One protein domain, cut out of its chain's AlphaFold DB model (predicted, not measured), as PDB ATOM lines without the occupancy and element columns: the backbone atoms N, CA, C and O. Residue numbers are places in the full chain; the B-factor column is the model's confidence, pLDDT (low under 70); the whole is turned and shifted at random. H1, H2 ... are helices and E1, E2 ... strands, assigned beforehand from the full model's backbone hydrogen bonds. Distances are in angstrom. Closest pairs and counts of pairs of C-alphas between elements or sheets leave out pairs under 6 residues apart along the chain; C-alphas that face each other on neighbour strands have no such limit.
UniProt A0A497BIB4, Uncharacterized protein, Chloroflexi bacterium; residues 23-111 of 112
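What this domain is: This is residues 23 to 111 of the 112 residues of an uncharacterized protein of Chloroflexi bacterium (UniProt A0A497BIB4). Two long strand hairpins, E1 with E2 and E3 with E4, spread as a V from a short joint between E1 and E3, and helix H1 is on their curled sheet, beside the strands, with its residues 59 to 68 coming within 10 A of C-alphas of E2, E3 and E4. The printed part has 89 residues, with one named helix and four named strands in the order E1, E2, H1, E3, E4 along the chain; the sheet's order is E2, E1, E3, E4, antiparallel, and the class is mixed, helices and strands. It is loose, radius of gyration of the C-alphas 15.6 A, spanning 55 by 29 by 22 A.

How they stand to each other: E1, residues 23 to 32, and E2, residues 35 to 44, form a hairpin; N 28 and O 39 are 2.8 A apart. In H1, residues 54 to 69, 11 of 12 O i to N i+4 pairs are within hydrogen-bond range. E3, residues 84 to 93, and E4, residues 100 to 110, form a hairpin; N 88 and O 106 are 2.8 A apart. E1 and E3 are antiparallel, N 23 and O 85 2.9 A apart. H1 is on the sheet; its closest C-alphas with E2 are Val 67 and Leu 42, 7.9 A.

Where its parts are: E1 begins at C-alpha 23 (-42.463, -40.822, -49.070); E4 ends at C-alpha 110 (-49.663, -35.208, -52.327). E3 measures 29.6 A, H1 22.7 A.

The domain as a whole: The printed part has no cut. The H1 to E3 link is long. Residues 64 to 75 and 94 to 100 are among those under pLDDT 70.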
ATOM      1  N   TRP A  23     -42.699 -39.451 -48.656       86.94
ATOM      2  CA  TRP A  23     -42.463 -40.822 -49.070       86.94
ATOM      3  C   TRP A  23     -43.175 -41.111 -50.375       86.94
ATOM      4  O   TRP A  23     -44.193 -40.512 -50.708       86.94
ATOM      5  N   ARG A  24     -42.618 -42.055 -51.124       87.69
ATOM      6  CA  ARG A  24     -43.272 -42.672 -52.265       87.69
ATOM      7  C   ARG A  24     -43.616 -44.101 -51.898       87.69
ATOM      8  O   ARG A  24     -42.724 -44.856 -51.512       87.69
ATOM      9  N   CYS A  25     -44.880 -44.466 -52.054       85.88
ATOM     10  CA  CYS A  25     -45.284 -45.850 -51.881       85.88
ATOM     11  C   CYS A  25     -44.707 -46.711 -53.005       85.88
ATOM     12  O   CYS A  25     -44.753 -46.347 -54.185       85.88
ATOM     13  N   ARG A  26     -44.161 -47.859 -52.626       84.56
ATOM     14  CA  ARG A  26     -43.710 -48.913 -53.518       84.56
ATOM     15  C   ARG A  26     -44.434 -50.187 -53.128       84.56
ATOM     16  O   ARG A  26     -44.395 -50.581 -51.966       84.56
ATOM     17  N   ILE A  27     -45.056 -50.832 -54.103       86.62
ATOM     18  CA  ILE A  27     -45.663 -52.139 -53.907       86.62
ATOM     19  C   ILE A  27     -44.763 -53.154 -54.605       86.62
ATOM     20  O   ILE A  27     -44.269 -52.928 -55.706       86.62
ATOM     21  N   ASN A  28     -44.451 -54.245 -53.919       82.62
ATOM     22  CA  ASN A  28     -43.641 -55.317 -54.467       82.62
ATOM     23  C   ASN A  28     -44.400 -56.629 -54.323       82.62
ATOM     24  O   ASN A  28     -44.663 -57.079 -53.207       82.62
ATOM     25  N   THR A  29     -44.757 -57.228 -55.453       84.88
ATOM     26  CA  THR A  29     -45.415 -58.529 -55.497       84.88
ATOM     27  C   THR A  29     -44.381 -59.600 -55.805       84.88
ATOM     28  O   THR A  29     -43.699 -59.548 -56.826       84.88
ATOM     29  N   PHE A  30     -44.261 -60.581 -54.918       86.62
ATOM     30  CA  PHE A  30     -43.316 -61.684 -55.036       86.62
ATOM     31  C   PHE A  30     -43.995 -63.007 -54.697       86.62
ATOM     32  O   PHE A  30     -45.045 -63.049 -54.058       86.62
ATOM     33  N   ILE A  31     -43.399 -64.107 -55.143       90.19
ATOM     34  CA  ILE A  31     -43.889 -65.449 -54.838       90.19
ATOM     35  C   ILE A  31     -43.063 -65.998 -53.678       90.19
ATOM     36  O   ILE A  31     -41.844 -66.096 -53.787       90.19
ATOM     37  N   SER A  32     -43.732 -66.371 -52.588       89.19
ATOM     38  CA  SER A  32     -43.133 -67.071 -51.445       89.19
ATOM     39  C   SER A  32     -43.990 -68.280 -51.102       89.19
ATOM     40  O   SER A  32     -45.212 -68.175 -51.069       89.19
ATOM     41  N   ASP A  33     -43.375 -69.443 -50.889       88.69
ATOM     42  CA  ASP A  33     -44.060 -70.679 -50.470       88.69
ATOM     43  C   ASP A  33     -45.325 -71.026 -51.279       88.69
ATOM     44  O   ASP A  33     -46.358 -71.424 -50.737       88.69
ATOM     45  N   LYS A  34     -45.248 -70.878 -52.611       90.75
ATOM     46  CA  LYS A  34     -46.359 -71.101 -53.562       90.75
ATOM     47  C   LYS A  34     -47.557 -70.153 -53.384       90.75
ATOM     48  O   LYS A  34     -48.627 -70.419 -53.927       90.75
ATOM     49  N   ARG A  35     -47.394 -69.049 -52.657       87.94
ATOM     50  CA  ARG A  35     -48.381 -67.974 -52.510       87.94
ATOM     51  C   ARG A  35     -47.876 -66.710 -53.193       87.94
ATOM     52  O   ARG A  35     -46.673 -66.460 -53.247       87.94
ATOM     53  N   ILE A  36     -48.808 -65.921 -53.719       88.38
ATOM     54  CA  ILE A  36     -48.522 -64.563 -54.179       88.38
ATOM     55  C   ILE A  36     -48.590 -63.664 -52.947       88.38
ATOM     56  O   ILE A  36     -49.633 -63.570 -52.304       88.38
ATOM     57  N   CYS A  37     -47.467 -63.040 -52.609       84.00
ATOM     58  CA  CYS A  37     -47.339 -62.096 -51.512       84.00
ATOM     59  C   CYS A  37     -47.160 -60.691 -52.084       84.00
ATOM     60  O   CYS A  37     -46.441 -60.498 -53.063       84.00
ATOM     61  N   THR A  38     -47.776 -59.705 -51.444       81.00
ATOM     62  CA  THR A  38     -47.610 -58.295 -51.792       81.00
ATOM     63  C   THR A  38     -47.092 -57.565 -50.568       81.00
ATOM     64  O   THR A  38     -47.697 -57.644 -49.506       81.00
ATOM     65  N   LYS A  39     -45.971 -56.860 -50.711       83.00
ATOM     66  CA  LYS A  39     -45.405 -56.006 -49.668       83.00
ATOM     67  C   LYS A  39     -45.529 -54.552 -50.090       83.00
ATOM     68  O   LYS A  39     -45.044 -54.181 -51.159       83.00
ATOM     69  N   LYS A  40     -46.165 -53.738 -49.252       81.00
ATOM     70  CA  LYS A  40     -46.189 -52.282 -49.397       81.00
ATOM     71  C   LYS A  40     -45.061 -51.675 -48.565       81.00
ATOM     72  O   LYS A  40     -44.848 -52.071 -47.425       81.00
ATOM     73  N   GLU A  41     -44.330 -50.726 -49.137       80.31
ATOM     74  CA  GLU A  41     -43.224 -50.027 -48.478       80.31
ATOM     75  C   GLU A  41     -43.285 -48.525 -48.778       80.31
ATOM     76  O   GLU A  41     -43.529 -48.112 -49.914       80.31
ATOM     77  N   LEU A  42     -42.996 -47.686 -47.781       81.81
ATOM     78  CA  LEU A  42     -42.857 -46.239 -47.954       81.81
ATOM     79  C   LEU A  42     -41.382 -45.864 -48.126       81.81
ATOM     80  O   LEU A  42     -40.581 -45.942 -47.197       81.81
ATOM     81  N   ARG A  43     -41.004 -45.415 -49.326       84.38
ATOM     82  CA  ARG A  43     -39.629 -45.006 -49.636       84.38
ATOM     83  C   ARG A  43     -39.443 -43.506 -49.451       84.38
ATOM     84  O   ARG A  43     -40.064 -42.715 -50.153       84.38
ATOM     85  N   PHE A  44     -38.519 -43.115 -48.581       83.94
ATOM     86  CA  PHE A  44     -38.231 -41.706 -48.318       83.94
ATOM     87  C   PHE A  44     -37.636 -40.957 -49.512       83.94
ATOM     88  O   PHE A  44     -36.702 -41.421 -50.174       83.94
ATOM     89  N   MET A  45     -38.151 -39.752 -49.752       85.88
ATOM     90  CA  MET A  45     -37.802 -38.897 -50.882       85.88
ATOM     91  C   MET A  45     -36.992 -37.686 -50.408       85.88
ATOM     92  O   MET A  45     -37.513 -36.571 -50.320       85.88
ATOM     93  N   LYS A  46     -35.684 -37.883 -50.173       79.81
ATOM     94  CA  LYS A  46     -34.746 -36.838 -49.697       79.81
ATOM     95  C   LYS A  46     -34.841 -35.521 -50.478       79.81
ATOM     96  O   LYS A  46     -34.817 -34.456 -49.885       79.81
ATOM     97  N   ARG A  47     -35.011 -35.589 -51.805       82.06
ATOM     98  CA  ARG A  47     -35.096 -34.402 -52.679       82.06
ATOM     99  C   ARG A  47     -36.300 -33.486 -52.404       82.06
ATOM    100  O   ARG A  47     -36.211 -32.297 -52.680       82.06
ATOM    101  N   LYS A  48     -37.433 -34.042 -51.946       78.19
ATOM    102  CA  LYS A  48     -38.670 -33.284 -51.663       78.19
ATOM    103  C   LYS A  48     -38.798 -32.939 -50.172       78.19
ATOM    104  O   LYS A  48     -39.521 -32.015 -49.827       78.19
ATOM    105  N   SER A  49     -38.076 -33.660 -49.317       77.94
ATOM    106  CA  SER A  49     -38.178 -33.569 -47.861       77.94
ATOM    107  C   SER A  49     -37.298 -32.469 -47.270       77.94
ATOM    108  O   SER A  49     -36.331 -32.020 -47.887       77.94
ATOM    109  N   CYS A  50     -37.644 -32.033 -46.059       79.06
ATOM    110  CA  CYS A  50     -36.821 -31.159 -45.236       79.06
ATOM    111  C   CYS A  50     -35.429 -31.796 -45.041       79.06
ATOM    112  O   CYS A  50     -35.349 -33.006 -44.821       79.06
ATOM    113  N   PRO A  51     -34.330 -31.019 -45.097       68.62
ATOM    114  CA  PRO A  51     -32.970 -31.541 -44.938       68.62
ATOM    115  C   PRO A  51     -32.617 -32.033 -43.518       68.62
ATOM    116  O   PRO A  51     -31.452 -32.345 -43.296       68.62
ATOM    117  N   GLY A  52     -33.581 -32.102 -42.592       65.25
ATOM    118  CA  GLY A  52     -33.378 -32.518 -41.198       65.25
ATOM    119  C   GLY A  52     -33.421 -31.330 -40.242       65.25
ATOM    120  O   GLY A  52     -32.392 -30.792 -39.852       65.25
ATOM    121  N   CYS A  53     -34.629 -30.852 -39.924       73.56
ATOM    122  CA  CYS A  53     -34.826 -30.029 -38.728       73.56
ATOM    123  C   CYS A  53     -35.137 -30.948 -37.543       73.56
ATOM    124  O   CYS A  53     -35.676 -32.031 -37.758       73.56
ATOM    125  N   GLU A  54     -34.895 -30.497 -36.310       67.75
ATOM    126  CA  GLU A  54     -35.115 -31.301 -35.089       67.75
ATOM    127  C   GLU A  54     -36.506 -31.957 -35.039       67.75
ATOM    128  O   GLU A  54     -36.651 -33.106 -34.629       67.75
ATOM    129  N   LYS A  55     -37.538 -31.261 -35.539       68.69
ATOM    130  CA  LYS A  55     -38.906 -31.796 -35.629       68.69
ATOM    131  C   LYS A  55     -39.040 -32.952 -36.624       68.69
ATOM    132  O   LYS A  55     -39.827 -33.861 -36.392       68.69
ATOM    133  N   CYS A  56     -38.332 -32.891 -37.750       70.94
ATOM    134  CA  CYS A  56     -38.353 -33.939 -38.767       70.94
ATOM    135  C   CYS A  56     -37.480 -35.133 -38.387       70.94
ATOM    136  O   CYS A  56     -37.838 -36.243 -38.759       70.94
ATOM    137  N   ASP A  57     -36.380 -34.921 -37.664       69.25
ATOM    138  CA  ASP A  57     -35.477 -36.004 -37.259       69.25
ATOM    139  C   ASP A  57     -36.151 -36.928 -36.241       69.25
ATOM    140  O   ASP A  57     -36.257 -38.129 -36.481       69.25
ATOM    141  N   TRP A  58     -36.736 -36.364 -35.181       71.88
ATOM    142  CA  TRP A  58     -37.490 -37.150 -34.198       71.88
ATOM    143  C   TRP A  58     -38.657 -37.925 -34.830       71.88
ATOM    144  O   TRP A  58     -38.911 -39.093 -34.521       71.88
ATOM    145  N   LEU A  59     -39.366 -37.288 -35.765       71.12
ATOM    146  CA  LEU A  59     -40.488 -37.927 -36.438       71.12
ATOM    147  C   LEU A  59     -40.030 -39.003 -37.430       71.12
ATOM    148  O   LEU A  59     -40.700 -40.018 -37.595       71.12
ATOM    149  N   TRP A  60     -38.889 -38.800 -38.089       74.00
ATOM    150  CA  TRP A  60     -38.279 -39.798 -38.961       74.00
ATOM    151  C   TRP A  60     -37.914 -41.068 -38.191       74.00
ATOM    152  O   TRP A  60     -38.178 -42.166 -38.682       74.00
ATOM    153  N   GLU A  61     -37.341 -40.918 -36.997       73.44
ATOM    154  CA  GLU A  61     -37.021 -42.034 -36.103       73.44
ATOM    155  C   GLU A  61     -38.298 -42.772 -35.688       73.44
ATOM    156  O   GLU A  61     -38.424 -43.968 -35.951       73.44
ATOM    157  N   THR A  62     -39.297 -42.037 -35.191       72.88
ATOM    158  CA  THR A  62     -40.591 -42.595 -34.759       72.88
ATOM    159  C   THR A  62     -41.301 -43.355 -35.890       72.88
ATOM    160  O   THR A  62     -41.782 -44.474 -35.708       72.88
ATOM    161  N   LEU A  63     -41.347 -42.783 -37.098       71.88
ATOM    162  CA  LEU A  63     -41.987 -43.412 -38.257       71.88
ATOM    163  C   LEU A  63     -41.179 -44.584 -38.811       71.88
ATOM    164  O   LEU A  63     -41.769 -45.561 -39.263       71.88
ATOM    165  N   SER A  64     -39.847 -44.506 -38.790       68.44
ATOM    166  CA  SER A  64     -39.001 -45.629 -39.199       68.44
ATOM    167  C   SER A  64     -39.206 -46.818 -38.274       68.44
ATOM    168  O   SER A  64     -39.306 -47.941 -38.766       68.44
ATOM    169  N   GLU A  65     -39.332 -46.594 -36.967       67.75
ATOM    170  CA  GLU A  65     -39.657 -47.652 -36.014       67.75
ATOM    171  C   GLU A  65     -41.045 -48.240 -36.272       67.75
ATOM    172  O   GLU A  65     -41.166 -49.459 -36.366       67.75
ATOM    173  N   LEU A  66     -42.073 -47.410 -36.476       64.94
ATOM    174  CA  LEU A  66     -43.429 -47.887 -36.777       64.94
ATOM    175  C   LEU A  66     -43.483 -48.697 -38.081       64.94
ATOM    176  O   LEU A  66     -44.028 -49.795 -38.098       64.94
ATOM    177  N   VAL A  67     -42.878 -48.206 -39.164       61.34
ATOM    178  CA  VAL A  67     -42.892 -48.883 -40.473       61.34
ATOM    179  C   VAL A  67     -42.021 -50.144 -40.481       61.34
ATOM    180  O   VAL A  67     -42.333 -51.097 -41.191       61.34
ATOM    181  N   THR A  68     -40.926 -50.169 -39.715       59.25
ATOM    182  CA  THR A  68     -40.012 -51.324 -39.672       59.25
ATOM    183  C   THR A  68     -40.512 -52.416 -38.728       59.25
ATOM    184  O   THR A  68     -40.338 -53.597 -39.028       59.25
ATOM    185  N   ASN A  69     -41.130 -52.041 -37.603       54.31
ATOM    186  CA  ASN A  69     -41.527 -52.983 -36.554       54.31
ATOM    187  C   ASN A  69     -42.977 -53.450 -36.659       54.31
ATOM    188  O   ASN A  69     -43.304 -54.511 -36.125       54.31
ATOM    189  N   ALA A  70     -43.858 -52.693 -37.314       46.88
ATOM    190  CA  ALA A  70     -45.259 -53.056 -37.373       46.88
ATOM    191  C   ALA A  70     -45.587 -53.805 -38.677       46.88
ATOM    192  O   ALA A  70     -45.303 -53.375 -39.793       46.88
ATOM    193  N   CYS A  71     -46.223 -54.964 -38.515       47.91
ATOM    194  CA  CYS A  71     -46.881 -55.743 -39.561       47.91
ATOM    195  C   CYS A  71     -48.180 -55.027 -39.994       47.91
ATOM    196  O   CYS A  71     -49.266 -55.588 -39.901       47.91
ATOM    197  N   VAL A  72     -48.097 -53.735 -40.330       52.56
ATOM    198  CA  VAL A  72     -49.265 -52.852 -40.464       52.56
ATOM    199  C   VAL A  72     -49.767 -52.811 -41.892       52.56
ATOM    200  O   VAL A  72     -49.505 -51.878 -42.649       52.56
ATOM    201  N   ASP A  73     -50.546 -53.833 -42.226       56.94
ATOM    202  CA  ASP A  73     -51.442 -53.776 -43.378       56.94
ATOM    203  C   ASP A  73     -52.485 -52.651 -43.212       56.94
ATOM    204  O   ASP A  73     -52.785 -51.962 -44.186       56.94
ATOM    205  N   ASP A  74     -52.958 -52.379 -41.987       62.81
ATOM    206  CA  ASP A  74     -54.053 -51.423 -41.753       62.81
ATOM    207  C   ASP A  74     -53.671 -49.961 -42.050       62.81
ATOM    208  O   ASP A  74     -54.420 -49.251 -42.715       62.81
ATOM    209  N   TYR A  75     -52.479 -49.503 -41.649       64.50
ATOM    210  CA  TYR A  75     -52.051 -48.109 -41.885       64.50
ATOM    211  C   TYR A  75     -51.629 -47.842 -43.336       64.50
ATOM    212  O   TYR A  75     -51.548 -46.691 -43.766       64.50
ATOM    213  N   LEU A  76     -51.331 -48.898 -44.098       70.31
ATOM    214  CA  LEU A  76     -50.938 -48.810 -45.505       70.31
ATOM    215  C   LEU A  76     -52.074 -49.231 -46.449       70.31
ATOM    216  O   LEU A  76     -51.863 -49.294 -47.667       70.31
ATOM    217  N   ALA A  77     -53.269 -49.521 -45.921       72.81
ATOM    218  CA  ALA A  77     -54.409 -50.009 -46.693       72.81
ATOM    219  C   ALA A  77     -54.764 -49.041 -47.835       72.81
ATOM    220  O   ALA A  77     -54.762 -49.450 -49.001       72.81
ATOM    221  N   ASP A  78     -54.892 -47.751 -47.515       80.88
ATOM    222  CA  ASP A  78     -55.303 -46.683 -48.441       80.88
ATOM    223  C   ASP A  78     -54.149 -46.083 -49.267       80.88
ATOM    224  O   ASP A  78     -54.314 -45.116 -50.017       80.88
ATOM    225  N   ILE A  79     -52.947 -46.650 -49.150       82.88
ATOM    226  CA  ILE A  79     -51.765 -46.162 -49.854       82.88
ATOM    227  C   ILE A  79     -51.617 -46.892 -51.200       82.88
ATOM    228  O   ILE A  79     -51.530 -48.123 -51.272       82.88
ATOM    229  N   GLU A  80     -51.563 -46.102 -52.274       87.25
ATOM    230  CA  GLU A  80     -51.482 -46.513 -53.678       87.25
ATOM    231  C   GLU A  80     -50.038 -46.529 -54.188       87.25
ATOM    232  O   GLU A  80     -49.228 -45.665 -53.842       87.25
ATOM    233  N   GLU A  81     -49.726 -47.457 -55.095       90.31
ATOM    234  CA  GLU A  81     -48.397 -47.559 -55.693       90.31
ATOM    235  C   GLU A  81     -47.977 -46.292 -56.455       90.31
ATOM    236  O   GLU A  81     -48.741 -45.694 -57.215       90.31
ATOM    237  N   GLY A  82     -46.720 -45.882 -56.266       87.25
ATOM    238  CA  GLY A  82     -46.091 -44.781 -56.994       87.25
ATOM    239  C   GLY A  82     -46.514 -43.387 -56.531       87.25
ATOM    240  O   GLY A  82     -45.833 -42.412 -56.862       87.25
ATOM    241  N   LYS A  83     -47.582 -43.279 -55.735       90.19
ATOM    242  CA  LYS A  83     -48.082 -42.009 -55.207       90.19
ATOM    243  C   LYS A  83     -47.184 -41.476 -54.092       90.19
ATOM    244  O   LYS A  83     -46.492 -42.229 -53.398       90.19
ATOM    245  N   LEU A  84     -47.159 -40.149 -53.980       89.12
ATOM    246  CA  LEU A  84     -46.437 -39.442 -52.933       89.12
ATOM    247  C   LEU A  84     -47.346 -39.173 -51.752       89.12
ATOM    248  O   LEU A  84     -48.508 -38.815 -51.925       89.12
ATOM    249  N   TYR A  85     -46.766 -39.297 -50.570       87.00
ATOM    250  CA  TYR A  85     -47.443 -39.075 -49.312       87.00
ATOM    251  C   TYR A  85     -46.586 -38.191 -48.417       87.00
ATOM    252  O   TYR A  85     -45.358 -38.311 -48.398       87.00
ATOM    253  N   THR A  86     -47.256 -37.311 -47.690       87.00
ATOM    254  CA  THR A  86     -46.745 -36.621 -46.507       87.00
ATOM    255  C   THR A  86     -47.498 -37.142 -45.283       87.00
ATOM    256  O   THR A  86     -48.381 -37.989 -45.411       87.00
ATOM    257  N   TYR A  87     -47.158 -36.660 -44.099       80.19
ATOM    258  CA  TYR A  87     -47.828 -37.029 -42.860       80.19
ATOM    259  C   TYR A  87     -48.637 -35.855 -42.303       80.19
ATOM    260  O   TYR A  87     -48.280 -34.689 -42.482       80.19
ATOM    261  N   ASN A  88     -49.691 -36.183 -41.567       80.00
ATOM    262  CA  ASN A  88     -50.349 -35.299 -40.623       80.00
ATOM    263  C   ASN A  88     -50.349 -35.977 -39.258       80.00
ATOM    264  O   ASN A  88     -50.772 -37.125 -39.137       80.00
ATOM    265  N   VAL A  89     -49.831 -35.273 -38.257       76.56
ATOM    266  CA  VAL A  89     -49.772 -35.758 -36.878       76.56
ATOM    267  C   VAL A  89     -50.848 -35.014 -36.108       76.56
ATOM    268  O   VAL A  89     -50.816 -33.786 -36.016       76.56
ATOM    269  N   GLU A  90     -51.792 -35.768 -35.567       77.94
ATOM    270  CA  GLU A  90     -52.795 -35.256 -34.646       77.94
ATOM    271  C   GLU A  90     -52.260 -35.440 -33.230       77.94
ATOM    272  O   GLU A  90     -51.855 -36.538 -32.843       77.94
ATOM    273  N   THR A  91     -52.198 -34.334 -32.487       77.69
ATOM    274  CA  THR A  91     -51.718 -34.334 -31.107       77.69
ATOM    275  C   THR A  91     -52.759 -33.759 -30.171       77.69
ATOM    276  O   THR A  91     -53.211 -32.625 -30.384       77.69
ATOM    277  N   SER A  92     -53.040 -34.462 -29.085       76.81
ATOM    278  CA  SER A  92     -53.782 -33.942 -27.951       76.81
ATOM    279  C   SER A  92     -52.799 -33.395 -26.926       76.81
ATOM    280  O   SER A  92     -51.602 -33.687 -26.943       76.81
ATOM    281  N   ARG A  93     -53.289 -32.519 -26.051       74.00
ATOM    282  CA  ARG A  93     -52.517 -32.053 -24.900       74.00
ATOM    283  C   ARG A  93     -53.184 -32.542 -23.638       74.00
ATOM    284  O   ARG A  93     -54.371 -32.272 -23.436       74.00
ATOM    285  N   GLY A  94     -52.406 -33.193 -22.782       65.75
ATOM    286  CA  GLY A  94     -52.845 -33.538 -21.443       65.75
ATOM    287  C   GLY A  94     -53.226 -32.274 -20.669       65.75
ATOM    288  O   GLY A  94     -52.513 -31.267 -20.672       65.75
ATOM    289  N   TYR A  95     -54.395 -32.308 -20.024       58.72
ATOM    290  CA  TYR A  95     -54.943 -31.155 -19.299       58.72
ATOM    291  C   TYR A  95     -54.077 -30.750 -18.093       58.72
ATOM    292  O   TYR A  95     -54.063 -29.583 -17.707       58.72
ATOM    293  N   TYR A  96     -53.354 -31.703 -17.497       69.19
ATOM    294  CA  TYR A  96     -52.634 -31.509 -16.235       69.19
ATOM    295  C   TYR A  96     -51.126 -31.306 -16.387       69.19
ATOM    296  O   TYR A  96     -50.509 -30.697 -15.516       69.19
ATOM    297  N   ASP A  97     -50.526 -31.797 -17.463       67.69
ATOM    298  CA  ASP A  97     -49.075 -31.911 -17.614       67.69
ATOM    299  C   ASP A  97     -48.530 -31.195 -18.859       67.69
ATOM    300  O   ASP A  97     -47.317 -31.050 -19.000       67.69
ATOM    301  N   LEU A  98     -49.416 -30.676 -19.722       58.19
ATOM    302  CA  LEU A  98     -49.089 -29.977 -20.969       58.19
ATOM    303  C   LEU A  98     -48.242 -30.809 -21.949       58.19
ATOM    304  O   LEU A  98     -47.772 -30.258 -22.951       58.19
ATOM    305  N   TYR A  99     -48.071 -32.113 -21.703       63.44
ATOM    306  CA  TYR A  99     -47.420 -33.003 -22.652       63.44
ATOM    307  C   TYR A  99     -48.332 -33.185 -23.863       63.44
ATOM    308  O   TYR A  99     -49.555 -33.300 -23.742       63.44
ATOM    309  N   ALA A 100     -47.724 -33.130 -25.046       66.62
ATOM    310  CA  ALA A 100     -48.408 -33.438 -26.287       66.62
ATOM    311  C   ALA A 100     -48.261 -34.937 -26.549       66.62
ATOM    312  O   ALA A 100     -47.139 -35.413 -26.729       66.62
ATOM    313  N   GLU A 101     -49.374 -35.659 -26.564       73.12
ATOM    314  CA  GLU A 101     -49.409 -37.056 -26.987       73.12
ATOM    315  C   GLU A 101     -49.724 -37.104 -28.483       73.12
ATOM    316  O   GLU A 101     -50.498 -36.290 -28.988       73.12
ATOM    317  N   ILE A 102     -49.082 -38.017 -29.216       74.19
ATOM    318  CA  ILE A 102     -49.481 -38.303 -30.597       74.19
ATOM    319  C   ILE A 102     -50.683 -39.233 -30.526       74.19
ATOM    320  O   ILE A 102     -50.534 -40.401 -30.173       74.19
ATOM    321  N   ASP A 103     -51.849 -38.720 -30.903       76.19
ATOM    322  CA  ASP A 103     -53.070 -39.520 -30.958       76.19
ATOM    323  C   ASP A 103     -53.111 -40.342 -32.245       76.19
ATOM    324  O   ASP A 103     -53.541 -41.496 -32.247       76.19
ATOM    325  N   ASN A 104     -52.684 -39.736 -33.360       73.62
ATOM    326  CA  ASN A 104     -52.768 -40.361 -34.672       73.62
ATOM    327  C   ASN A 104     -51.728 -39.817 -35.665       73.62
ATOM    328  O   ASN A 104     -51.328 -38.650 -35.619       73.62
ATOM    329  N   ILE A 105     -51.323 -40.674 -36.603       75.75
ATOM    330  CA  ILE A 105     -50.464 -40.336 -37.738       75.75
ATOM    331  C   ILE A 105     -51.178 -40.780 -39.013       75.75
ATOM    332  O   ILE A 105     -51.291 -41.971 -39.296       75.75
ATOM    333  N   ASN A 106     -51.598 -39.805 -39.816       79.94
ATOM    334  CA  ASN A 106     -52.290 -40.033 -41.078       79.94
ATOM    335  C   ASN A 106     -51.369 -39.719 -42.264       79.94
ATOM    336  O   ASN A 106     -50.749 -38.655 -42.311       79.94
ATOM    337  N   PHE A 107     -51.305 -40.611 -43.255       82.81
ATOM    338  CA  PHE A 107     -50.592 -40.342 -44.507       82.81
ATOM    339  C   PHE A 107     -51.503 -39.610 -45.495       82.81
ATOM    340  O   PHE A 107     -52.516 -40.142 -45.940       82.81
ATOM    341  N   ILE A 108     -51.121 -38.392 -45.879       87.25
ATOM    342  CA  ILE A 108     -51.868 -37.562 -46.826       87.25
ATOM    343  C   ILE A 108     -51.214 -37.656 -48.199       87.25
ATOM    344  O   ILE A 108     -50.026 -37.366 -48.351       87.25
ATOM    345  N   LYS A 109     -51.995 -38.035 -49.211       90.06
ATOM    346  CA  LYS A 109     -51.562 -38.069 -50.611       90.06
ATOM    347  C   LYS A 109     -51.259 -36.654 -51.108       90.06
ATOM    348  O   LYS A 109     -52.051 -35.741 -50.912       90.06
ATOM    349  N   VAL A 110     -50.120 -36.487 -51.771       88.50
ATOM    350  CA  VAL A 110     -49.663 -35.208 -52.327       88.50
ATOM    351  C   VAL A 110     -49.808 -35.263 -53.842       88.50
ATOM    352  O   VAL A 110     -49.290 -36.185 -54.478       88.50
ATOM    353  N   GLU A 111     -50.516 -34.293 -54.416       81.19
ATOM    354  CA  GLU A 111     -50.615 -34.135 -55.869       81.19
ATOM    355  C   GLU A 111     -49.268 -33.631 -56.424       81.19
ATOM    356  O   GLU A 111     -48.637 -32.753 -55.832       81.19
TER     357      GLU A 111